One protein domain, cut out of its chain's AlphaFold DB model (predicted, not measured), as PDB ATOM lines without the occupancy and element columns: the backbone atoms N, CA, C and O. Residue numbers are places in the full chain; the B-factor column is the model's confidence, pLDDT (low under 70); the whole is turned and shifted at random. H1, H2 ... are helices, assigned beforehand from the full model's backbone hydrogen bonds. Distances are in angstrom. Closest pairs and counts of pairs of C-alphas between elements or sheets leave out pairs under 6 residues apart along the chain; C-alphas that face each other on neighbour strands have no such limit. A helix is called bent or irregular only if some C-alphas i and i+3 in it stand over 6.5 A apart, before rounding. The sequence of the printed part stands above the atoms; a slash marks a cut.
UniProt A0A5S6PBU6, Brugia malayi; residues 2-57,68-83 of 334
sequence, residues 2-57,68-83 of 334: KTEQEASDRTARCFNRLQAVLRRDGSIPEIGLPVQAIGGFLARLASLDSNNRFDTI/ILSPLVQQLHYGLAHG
ATOM      1  N   LYS A   2      11.634 -29.995  -6.964       65.03
ATOM      2  CA  LYS A   2      10.157 -29.809  -6.877       65.03
ATOM      3  C   LYS A   2       9.440 -30.917  -6.088       65.03
ATOM      4  O   LYS A   2       8.671 -30.619  -5.188       65.03
ATOM      5  N   THR A   3       9.780 -32.176  -6.350       82.97
ATOM      6  CA  THR A   3       9.202 -33.346  -5.664       82.97
ATOM      7  C   THR A   3       9.523 -33.414  -4.168       82.97
ATOM      8  O   THR A   3       8.706 -33.878  -3.377       82.97
ATOM      9  N   GLU A   4      10.699 -32.937  -3.765       86.91
ATOM     10  CA  GLU A   4      11.126 -32.902  -2.363       86.91
ATOM     11  C   GLU A   4      10.412 -31.789  -1.593       86.91
ATOM     12  O   GLU A   4       9.873 -32.039  -0.516       86.91
ATOM     13  N   GLN A   5      10.322 -30.591  -2.181       87.58
ATOM     14  CA  GLN A   5       9.553 -29.486  -1.610       87.58
ATOM     15  C   GLN A   5       8.077 -29.873  -1.453       87.58
ATOM     16  O   GLN A   5       7.498 -29.688  -0.387       87.58
ATOM     17  N   GLU A   6       7.483 -30.499  -2.472       89.22
ATOM     18  CA  GLU A   6       6.103 -30.989  -2.418       89.22
ATOM     19  C   GLU A   6       5.896 -32.030  -1.307       89.22
ATOM     20  O   GLU A   6       4.884 -31.990  -0.599       89.22
ATOM     21  N   ALA A   7       6.848 -32.952  -1.126       86.15
ATOM     22  CA  ALA A   7       6.804 -33.944  -0.056       86.15
ATOM     23  C   ALA A   7       6.938 -33.300   1.334       86.15
ATOM     24  O   ALA A   7       6.196 -33.664   2.256       86.15
ATOM     25  N   SER A   8       7.834 -32.323   1.478       87.61
ATOM     26  CA  SER A   8       8.022 -31.548   2.707       87.61
ATOM     27  C   SER A   8       6.758 -30.760   3.065       87.61
ATOM     28  O   SER A   8       6.206 -30.932   4.156       87.61
ATOM     29  N   ASP A   9       6.202 -30.008   2.113       88.86
ATOM     30  CA  ASP A   9       4.985 -29.222   2.311       88.86
ATOM     31  C   ASP A   9       3.785 -30.119   2.643       88.86
ATOM     32  O   ASP A   9       2.961 -29.787   3.501       88.86
ATOM     33  N   ARG A  10       3.675 -31.290   1.997       87.23
ATOM     34  CA  ARG A  10       2.643 -32.286   2.322       87.23
ATOM     35  C   ARG A  10       2.769 -32.751   3.769       87.23
ATOM     36  O   ARG A  10       1.769 -32.789   4.483       87.23
ATOM     37  N   THR A  11       3.984 -33.067   4.202       84.63
ATOM     38  CA  THR A  11       4.263 -33.549   5.559       84.63
ATOM     39  C   THR A  11       3.957 -32.470   6.599       84.63
ATOM     40  O   THR A  11       3.246 -32.736   7.570       84.63
ATOM     41  N   ALA A  12       4.386 -31.229   6.357       85.33
ATOM     42  CA  ALA A  12       4.088 -30.085   7.215       85.33
ATOM     43  C   ALA A  12       2.574 -29.848   7.356       85.33
ATOM     44  O   ALA A  12       2.072 -29.660   8.468       85.33
ATOM     45  N   ARG A  13       1.815 -29.931   6.251       86.73
ATOM     46  CA  ARG A  13       0.345 -29.836   6.282       86.73
ATOM     47  C   ARG A  13      -0.290 -30.950   7.114       86.73
ATOM     48  O   ARG A  13      -1.193 -30.663   7.900       86.73
ATOM     49  N   CYS A  14       0.181 -32.193   6.985       85.12
ATOM     50  CA  CYS A  14      -0.308 -33.319   7.787       85.12
ATOM     51  C   CYS A  14      -0.089 -33.089   9.290       85.12
ATOM     52  O   CYS A  14      -1.039 -33.220  10.062       85.12
ATOM     53  N   PHE A  15       1.115 -32.676   9.699       84.95
ATOM     54  CA  PHE A  15       1.417 -32.371  11.102       84.95
ATOM     55  C   PHE A  15       0.578 -31.215  11.651       84.95
ATOM     56  O   PHE A  15       0.025 -31.325  12.745       84.95
ATOM     57  N   ASN A  16       0.444 -30.124  10.892       84.68
ATOM     58  CA  ASN A  16      -0.352 -28.970  11.312       84.68
ATOM     59  C   ASN A  16      -1.832 -29.338  11.472       84.68
ATOM     60  O   ASN A  16      -2.461 -28.944  12.451       84.68
ATOM     61  N   ARG A  17      -2.384 -30.134  10.546       84.44
ATOM     62  CA  ARG A  17      -3.768 -30.613  10.637       84.44
ATOM     63  C   ARG A  17      -3.966 -31.514  11.849       84.44
ATOM     64  O   ARG A  17      -4.938 -31.330  12.572       84.44
ATOM     65  N   LEU A  18      -3.047 -32.449  12.089       82.78
ATOM     66  CA  LEU A  18      -3.094 -33.326  13.257       82.78
ATOM     67  C   LEU A  18      -3.075 -32.517  14.560       82.78
ATOM     68  O   LEU A  18      -3.918 -32.723  15.426       82.78
ATOM     69  N   GLN A  19      -2.160 -31.555  14.675       80.24
ATOM     70  CA  GLN A  19      -2.077 -30.670  15.836       80.24
ATOM     71  C   GLN A  19      -3.335 -29.838  16.039       80.24
ATOM     72  O   GLN A  19      -3.789 -29.700  17.173       80.24
ATOM     73  N   ALA A  20      -3.893 -29.293  14.960       80.29
ATOM     74  CA  ALA A  20      -5.128 -28.528  15.024       80.29
ATOM     75  C   ALA A  20      -6.288 -29.397  15.524       80.29
ATOM     76  O   ALA A  20      -7.019 -28.962  16.403       80.29
ATOM     77  N   VAL A  21      -6.420 -30.629  15.022       78.61
ATOM     78  CA  VAL A  21      -7.472 -31.566  15.446       78.61
ATOM     79  C   VAL A  21      -7.304 -31.950  16.915       78.61
ATOM     80  O   VAL A  21      -8.238 -31.769  17.687       78.61
ATOM     81  N   LEU A  22      -6.110 -32.389  17.329       82.21
ATOM     82  CA  LEU A  22      -5.865 -32.797  18.718       82.21
ATOM     83  C   LEU A  22      -6.097 -31.648  19.711       82.21
ATOM     84  O   LEU A  22      -6.650 -31.866  20.782       82.21
ATOM     85  N   ARG A  23      -5.708 -30.415  19.358       76.26
ATOM     86  CA  ARG A  23      -5.916 -29.243  20.227       76.26
ATOM     87  C   ARG A  23      -7.353 -28.734  20.230       76.26
ATOM     88  O   ARG A  23      -7.793 -28.223  21.252       76.26
ATOM     89  N   ARG A  24      -8.048 -28.805  19.093       75.79
ATOM     90  CA  ARG A  24      -9.420 -28.305  18.961       75.79
ATOM     91  C   ARG A  24     -10.422 -29.260  19.591       75.79
ATOM     92  O   ARG A  24     -11.315 -28.808  20.295       75.79
ATOM     93  N   ASP A  25     -10.282 -30.552  19.311       76.61
ATOM     94  CA  ASP A  25     -11.280 -31.548  19.693       76.61
ATOM     95  C   ASP A  25     -11.001 -32.127  21.088       76.61
ATOM     96  O   ASP A  25     -11.916 -32.669  21.700       76.61
ATOM     97  N   GLY A  26      -9.752 -32.062  21.581       79.28
ATOM     98  CA  GLY A  26      -9.325 -32.614  22.881       79.28
ATOM     99  C   GLY A  26      -9.306 -34.146  22.950       79.28
ATOM    100  O   GLY A  26      -8.599 -34.732  23.762       79.28
ATOM    101  N   SER A  27     -10.004 -34.798  22.023       81.90
ATOM    102  CA  SER A  27     -10.223 -36.235  22.003       81.90
ATOM    103  C   SER A  27      -9.054 -37.025  21.423       81.90
ATOM    104  O   SER A  27      -8.410 -36.628  20.447       81.90
ATOM    105  N   ILE A  28      -8.874 -38.239  21.944       88.49
ATOM    106  CA  ILE A  28      -8.001 -39.245  21.333       88.49
ATOM    107  C   ILE A  28      -8.495 -39.606  19.914       88.49
ATOM    108  O   ILE A  28      -9.712 -39.647  19.674       88.49
ATOM    109  N   PRO A  29      -7.583 -39.862  18.959       90.59
ATOM    110  CA  PRO A  29      -7.951 -40.176  17.581       90.59
ATOM    111  C   PRO A  29      -8.672 -41.527  17.499       90.59
ATOM    112  O   PRO A  29      -8.516 -42.375  18.376       90.59
ATOM    113  N   GLU A  30      -9.465 -41.750  16.446       91.25
ATOM    114  CA  GLU A  30     -10.124 -43.054  16.265       91.25
ATOM    115  C   GLU A  30      -9.081 -44.157  16.045       91.25
ATOM    116  O   GLU A  30      -9.060 -45.137  16.783       91.25
ATOM    117  N   ILE A  31      -8.162 -43.939  15.101       93.62
ATOM    118  CA  ILE A  31      -7.039 -44.833  14.807       93.62
ATOM    119  C   ILE A  31      -5.760 -44.259  15.420       93.62
ATOM    120  O   ILE A  31      -5.521 -43.050  15.353       93.62
ATOM    121  N   GLY A  32      -4.947 -45.142  15.995       93.96
ATOM    122  CA  GLY A  32      -3.636 -44.824  16.543       93.96
ATOM    123  C   GLY A  32      -2.711 -44.086  15.574       93.96
ATOM    124  O   GLY A  32      -2.719 -44.311  14.362       93.96
ATOM    125  N   LEU A  33      -1.903 -43.181  16.119       93.66
ATOM    126  CA  LEU A  33      -0.955 -42.372  15.362       93.66
ATOM    127  C   LEU A  33       0.407 -43.067  15.262       93.66
ATOM    128  O   LEU A  33       0.855 -43.699  16.220       93.66
ATOM    129  N   PRO A  34       1.123 -42.898  14.139       93.46
ATOM    130  CA  PRO A  34       2.468 -43.435  14.003       93.46
ATOM    131  C   PRO A  34       3.456 -42.691  14.914       93.46
ATOM    132  O   PRO A  34       3.293 -41.501  15.200       93.46
ATOM    133  N   VAL A  35       4.531 -43.376  15.317       94.61
ATOM    134  CA  VAL A  35       5.545 -42.862  16.261       94.61
ATOM    135  C   VAL A  35       6.117 -41.507  15.832       94.61
ATOM    136  O   VAL A  35       6.327 -40.636  16.673       94.61
ATOM    137  N   GLN A  36       6.313 -41.275  14.531       92.24
ATOM    138  CA  GLN A  36       6.825 -40.002  14.008       92.24
ATOM    139  C   GLN A  36       5.850 -38.848  14.272       92.24
ATOM    140  O   GLN A  36       6.273 -37.745  14.619       92.24
ATOM    141  N   ALA A  37       4.543 -39.100  14.139       91.65
ATOM    142  CA  ALA A  37       3.509 -38.105  14.392       91.65
ATOM    143  C   ALA A  37       3.441 -37.738  15.882       91.65
ATOM    144  O   ALA A  37       3.390 -36.556  16.222       91.65
ATOM    145  N   ILE A  38       3.513 -38.740  16.762       92.70
ATOM    146  CA  ILE A  38       3.521 -38.547  18.219       92.70
ATOM    147  C   ILE A  38       4.797 -37.821  18.652       92.70
ATOM    148  O   ILE A  38       4.725 -36.815  19.354       92.70
ATOM    149  N   GLY A  39       5.963 -38.269  18.180       92.72
ATOM    150  CA  GLY A  39       7.247 -37.639  18.481       92.72
ATOM    151  C   GLY A  39       7.293 -36.174  18.044       92.72
ATOM    152  O   GLY A  39       7.668 -35.311  18.835       92.72
ATOM    153  N   GLY A  40       6.835 -35.865  16.826       90.36
ATOM    154  CA  GLY A  40       6.747 -34.483  16.348       90.36
ATOM    155  C   GLY A  40       5.720 -33.642  17.113       90.36
ATOM    156  O   GLY A  40       5.953 -32.458  17.358       90.36
ATOM    157  N   PHE A  41       4.606 -34.240  17.549       89.23
ATOM    158  CA  PHE A  41       3.632 -33.573  18.412       89.23
ATOM    159  C   PHE A  41       4.242 -33.184  19.764       89.23
ATOM    160  O   PHE A  41       4.159 -32.016  20.148       89.23
ATOM    161  N   LEU A  42       4.901 -34.128  20.441       90.26
ATOM    162  CA  LEU A  42       5.566 -33.900  21.724       90.26
ATOM    163  C   LEU A  42       6.700 -32.887  21.617       90.26
ATOM    164  O   LEU A  42       6.766 -31.977  22.434       90.26
ATOM    165  N   ALA A  43       7.551 -32.996  20.594       89.56
ATOM    166  CA  ALA A  43       8.646 -32.056  20.378       89.56
ATOM    167  C   ALA A  43       8.131 -30.616  20.227       89.56
ATOM    168  O   ALA A  43       8.691 -29.685  20.803       89.56
ATOM    169  N   ARG A  44       7.016 -30.431  19.508       86.56
ATOM    170  CA  ARG A  44       6.411 -29.107  19.331       86.56
ATOM    171  C   ARG A  44       5.668 -28.603  20.566       86.56
ATOM    172  O   ARG A  44       5.494 -27.399  20.693       86.56
ATOM    173  N   LEU A  45       5.187 -29.490  21.440       84.62
ATOM    174  CA  LEU A  45       4.685 -29.094  22.758       84.62
ATOM    175  C   LEU A  45       5.840 -28.660  23.658       84.62
ATOM    176  O   LEU A  45       5.781 -27.579  24.226       84.62
ATOM    177  N   ALA A  46       6.907 -29.455  23.719       88.79
ATOM    178  CA  ALA A  46       8.085 -29.151  24.516       88.79
ATOM    179  C   ALA A  46       8.746 -27.832  24.104       88.79
ATOM    180  O   ALA A  46       9.182 -27.085  24.974       88.79
ATOM    181  N   SER A  47       8.757 -27.486  22.811       86.79
ATOM    182  CA  SER A  47       9.286 -26.199  22.336       86.79
ATOM    183  C   SER A  47       8.480 -24.971  22.785       86.79
ATOM    184  O   SER A  47       8.921 -23.850  22.553       86.79
ATOM    185  N   LEU A  48       7.280 -25.155  23.355       84.02
ATOM    186  CA  LEU A  48       6.496 -24.059  23.938       84.02
ATOM    187  C   LEU A  48       6.918 -23.737  25.374       84.02
ATOM    188  O   LEU A  48       6.620 -22.644  25.853       84.02
ATOM    189  N   ASP A  49       7.598 -24.663  26.052       85.14
ATOM    190  CA  ASP A  49       8.118 -24.416  27.389       85.14
ATOM    191  C   ASP A  49       9.290 -23.429  27.321       85.14
ATOM    192  O   ASP A  49      10.162 -23.513  26.450       85.14
ATOM    193  N   SER A  50       9.337 -22.498  28.277       86.10
ATOM    194  CA  SER A  50      10.353 -21.441  28.325       86.10
ATOM    195  C   SER A  50      11.780 -21.985  28.293       86.10
ATOM    196  O   SER A  50      12.618 -21.416  27.599       86.10
ATOM    197  N   ASN A  51      12.045 -23.109  28.970       88.08
ATOM    198  CA  ASN A  51      13.374 -23.721  29.031       88.08
ATOM    199  C   ASN A  51      13.855 -24.318  27.695       88.08
ATOM    200  O   ASN A  51      15.039 -24.617  27.572       88.08
ATOM    201  N   ASN A  52      12.969 -24.484  26.705       87.20
ATOM    202  CA  ASN A  52      13.295 -25.040  25.387       87.20
ATOM    203  C   ASN A  52      13.210 -23.998  24.258       87.20
ATOM    204  O   ASN A  52      13.268 -24.368  23.080       87.20
ATOM    205  N   ARG A  53      13.052 -22.704  24.576       82.50
ATOM    206  CA  ARG A  53      13.053 -21.652  23.553       82.50
ATOM    207  C   ARG A  53      14.382 -21.638  22.806       82.50
ATOM    208  O   ARG A  53      15.446 -21.548  23.410       82.50
ATOM    209  N   PHE A  54      14.291 -21.702  21.483       85.58
ATOM    210  CA  PHE A  54      15.435 -21.652  20.568       85.58
ATOM    211  C   PHE A  54      15.458 -20.368  19.726       85.58
ATOM    212  O   PHE A  54      16.415 -20.121  19.002       85.58
ATOM    213  N   ASP A  55      14.402 -19.556  19.802       86.83
ATOM    214  CA  ASP A  55      14.250 -18.301  19.063       86.83
ATOM    215  C   ASP A  55      14.950 -17.112  19.743       86.83
ATOM    216  O   ASP A  55      15.107 -16.052  19.142       86.83
ATOM    217  N   THR A  56      15.377 -17.277  20.997       85.95
ATOM    218  CA  THR A  56      16.104 -16.270  21.774       85.95
ATOM    219  C   THR A  56      16.955 -16.928  22.861       85.95
ATOM    220  O   THR A  56      16.751 -18.093  23.204       85.95
ATOM    221  N   ILE A  57      17.897 -16.177  23.434       85.21
ATOM    222  CA  ILE A  57      18.657 -16.617  24.607       85.21
ATOM    223  C   ILE A  57      17.701 -16.680  25.802       85.21
ATOM    224  O   ILE A  57      17.145 -15.665  26.225       85.21
ATOM    225  N   ILE A  68      18.040 -28.620  32.968       92.13
ATOM    226  CA  ILE A  68      18.358 -30.053  32.967       92.13
ATOM    227  C   ILE A  68      19.846 -30.233  32.662       92.13
ATOM    228  O   ILE A  68      20.336 -29.767  31.639       92.13
ATOM    229  N   LEU A  69      20.565 -30.911  33.564       96.14
ATOM    230  CA  LEU A  69      22.009 -31.141  33.433       96.14
ATOM    231  C   LEU A  69      22.337 -32.295  32.476       96.14
ATOM    232  O   LEU A  69      23.259 -32.194  31.674       96.14
ATOM    233  N   SER A  70      21.612 -33.409  32.589       97.17
ATOM    234  CA  SER A  70      21.906 -34.631  31.838       97.17
ATOM    235  C   SER A  70      21.163 -34.650  30.499       97.17
ATOM    236  O   SER A  70      19.927 -34.633  30.500       97.17
ATOM    237  N   PRO A  71      21.867 -34.787  29.360       95.82
ATOM    238  CA  PRO A  71      21.226 -34.952  28.056       95.82
ATOM    239  C   PRO A  71      20.308 -36.177  27.986       95.82
ATOM    240  O   PRO A  71      19.265 -36.134  27.337       95.82
ATOM    241  N   LEU A  72      20.644 -37.255  28.704       97.38
ATOM    242  CA  LEU A  72      19.804 -38.454  28.760       97.38
ATOM    243  C   LEU A  72      18.478 -38.181  29.476       97.38
ATOM    244  O   LEU A  72      17.434 -38.646  29.028       97.38
ATOM    245  N   VAL A  73      18.497 -37.383  30.548       96.77
ATOM    246  CA  VAL A  73      17.278 -36.975  31.267       96.77
ATOM    247  C   VAL A  73      16.430 -36.045  30.397       96.77
ATOM    248  O   VAL A  73      15.214 -36.218  30.321       96.77
ATOM    249  N   GLN A  74      17.063 -35.109  29.681       93.67
ATOM    250  CA  GLN A  74      16.386 -34.241  28.712       93.67
ATOM    251  C   GLN A  74      15.656 -35.075  27.652       93.67
ATOM    252  O   GLN A  74      14.470 -34.859  27.408       93.67
ATOM    253  N   GLN A  75      16.342 -36.051  27.053       94.41
ATOM    254  CA  GLN A  75      15.772 -36.920  26.024       94.41
ATOM    255  C   GLN A  75      14.649 -37.801  26.582       94.41
ATOM    256  O   GLN A  75      13.576 -37.865  25.984       94.41
ATOM    257  N   LEU A  76      14.856 -38.419  27.752       94.02
ATOM    258  CA  LEU A  76      13.851 -39.245  28.423       94.02
ATOM    259  C   LEU A  76      12.554 -38.469  28.679       94.02
ATOM    260  O   LEU A  76      11.469 -39.049  28.634       94.02
ATOM    261  N   HIS A  77      12.653 -37.163  28.941       93.77
ATOM    262  CA  HIS A  77      11.518 -36.295  29.246       93.77
ATOM    263  C   HIS A  77      11.058 -35.389  28.106       93.77
ATOM    264  O   HIS A  77      10.182 -34.557  28.331       93.77
ATOM    265  N   TYR A  78      11.589 -35.553  26.889       91.99
ATOM    266  CA  TYR A  78      11.341 -34.639  25.764       91.99
ATOM    267  C   TYR A  78      11.622 -33.161  26.105       91.99
ATOM    268  O   TYR A  78      11.122 -32.268  25.434       91.99
ATOM    269  N   GLY A  79      12.395 -32.880  27.157       88.47
ATOM    270  CA  GLY A  79      12.632 -31.527  27.661       88.47
ATOM    271  C   GLY A  79      11.507 -30.882  28.464       88.47
ATOM    272  O   GLY A  79      11.616 -29.703  28.800       88.47
ATOM    273  N   LEU A  80      10.444 -31.619  28.793       89.68
ATOM    274  CA  LEU A  80       9.340 -31.131  29.623       89.68
ATOM    275  C   LEU A  80       9.777 -31.073  31.098       89.68
ATOM    276  O   LEU A  80       9.621 -32.038  31.848       89.68
ATOM    277  N   ALA A  81      10.359 -29.943  31.509       88.83
ATOM    278  CA  ALA A  81      11.046 -29.800  32.798       88.83
ATOM    279  C   ALA A  81      10.203 -29.125  33.896       88.83
ATOM    280  O   ALA A  81      10.520 -29.213  35.084       88.83
ATOM    281  N   HIS A  82       9.135 -28.419  33.523       86.20
ATOM    282  CA  HIS A  82       8.412 -27.540  34.446       86.20
ATOM    283  C   HIS A  82       7.344 -28.244  35.303       86.20
ATOM    284  O   HIS A  82       6.832 -27.632  36.252       86.20
ATOM    285  N   GLY A  83       7.048 -29.514  35.015       83.34
ATOM    286  CA  GLY A  83       5.942 -30.254  35.625       83.34
ATOM    287  C   GLY A  83       4.575 -29.748  35.159       83.34
ATOM    288  O   GLY A  83       4.478 -28.987  34.199       83.34
TER     289      GLY A  83
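Overview. This is residues 2 to 57 and 68 to 83 of the 334 residues of a protein of Brugia malayi (UniProt A0A5S6PBU6). A long helix, H1, is crossed steeply by a shorter helix, H2, which packs on it with residues 37 to 41, while a small helix, H3, lies beyond H2 on the side away from H1. Residues 2 to 10 of H1 stick out as a free arm, and loops and the last printed residues make up much of the model round H2 and H3. The printed part has 72 residues, with three named helices in the order H1, H2, H3 along the chain and no named strand, and its class is all helix, with 42 residues in the named helices. It is loose, with a radius of gyration of the C-alphas of 14.7 A, and the C-alphas span 39 by 34 by 21 A along their three main axes.

Along the chain. The longest helix is H1, residues 2 to 25, with 24 residues and 34.2 A from first to last C-alpha. It begins at C-alpha 2, at (10.157, -29.809, -6.877), and ends at C-alpha 25, at (-11.280, -31.548, 19.693). Along it x falls and z rises, while y is nearly the same at its two ends. H2 has 12 residues, 35 to 46, and is 16.2 A long from first to last C-alpha. Its first C-alpha, that of Val 35, is at (5.545, -42.862, 16.261), and from there y rises to -29.151 at the C-alpha of Ala 46. H3, residues 71 to 76, has 6 residues and runs from Pro 71 to Leu 76, whose C-alpha is at (13.851, -39.245, 28.423). No helix is bent or irregular.

Arrangement. H1 touches H2, with 4 pairs of C-alphas within 8 A. The closest C-alphas of the two are those of Gln 19 and Phe 41, 6.9 A apart. H1 touches H2 with residues 15 to 19 alone, and H2 touches H1 with residues 37 to 41 alone. Their lines stand at a steep tilt of 67 degrees, they run the same way, and they are 12.6 A from centre to centre. A short link of 9 residues, 26 to 34, joins H1 to H2. H3 touches no helix: it is apart from H1, and it is apart from H2 as well, with no C-alpha of the one within 8 A of the other. In the backbones of H1, H2 and H3 each O of residue i is within hydrogen-bond range of the N of residue i+4, wherever both lie inside the helix.

Size, cuts and confidence. The two C-alphas farthest apart in the domain are those of Lys 2 and Gly 83, the first and last printed residues, at 42.7 A. Two stretches stand free: residues 2 to 10, which belong to H1, and residues 23 to 28, of which 23 to 25 belong to H1. Without them the body has 57 residues, spans 37 by 24 by 20 A and has a radius of gyration of 13.1 A. Residues 58 to 67 are cut out and not printed, and C-alphas 57 and 68 are 15.8 A apart across the cut. The link across the cut, from H2 to H3, has 24 residues in the chain, 10 of them not printed. The link H1 to H2, printed whole, is short but not tight. The mean pLDDT of the printed part is 87.5; H1 has a mean of 83, H2 of 90 and H3 of 95. One printed residue, Lys 2, is under 70.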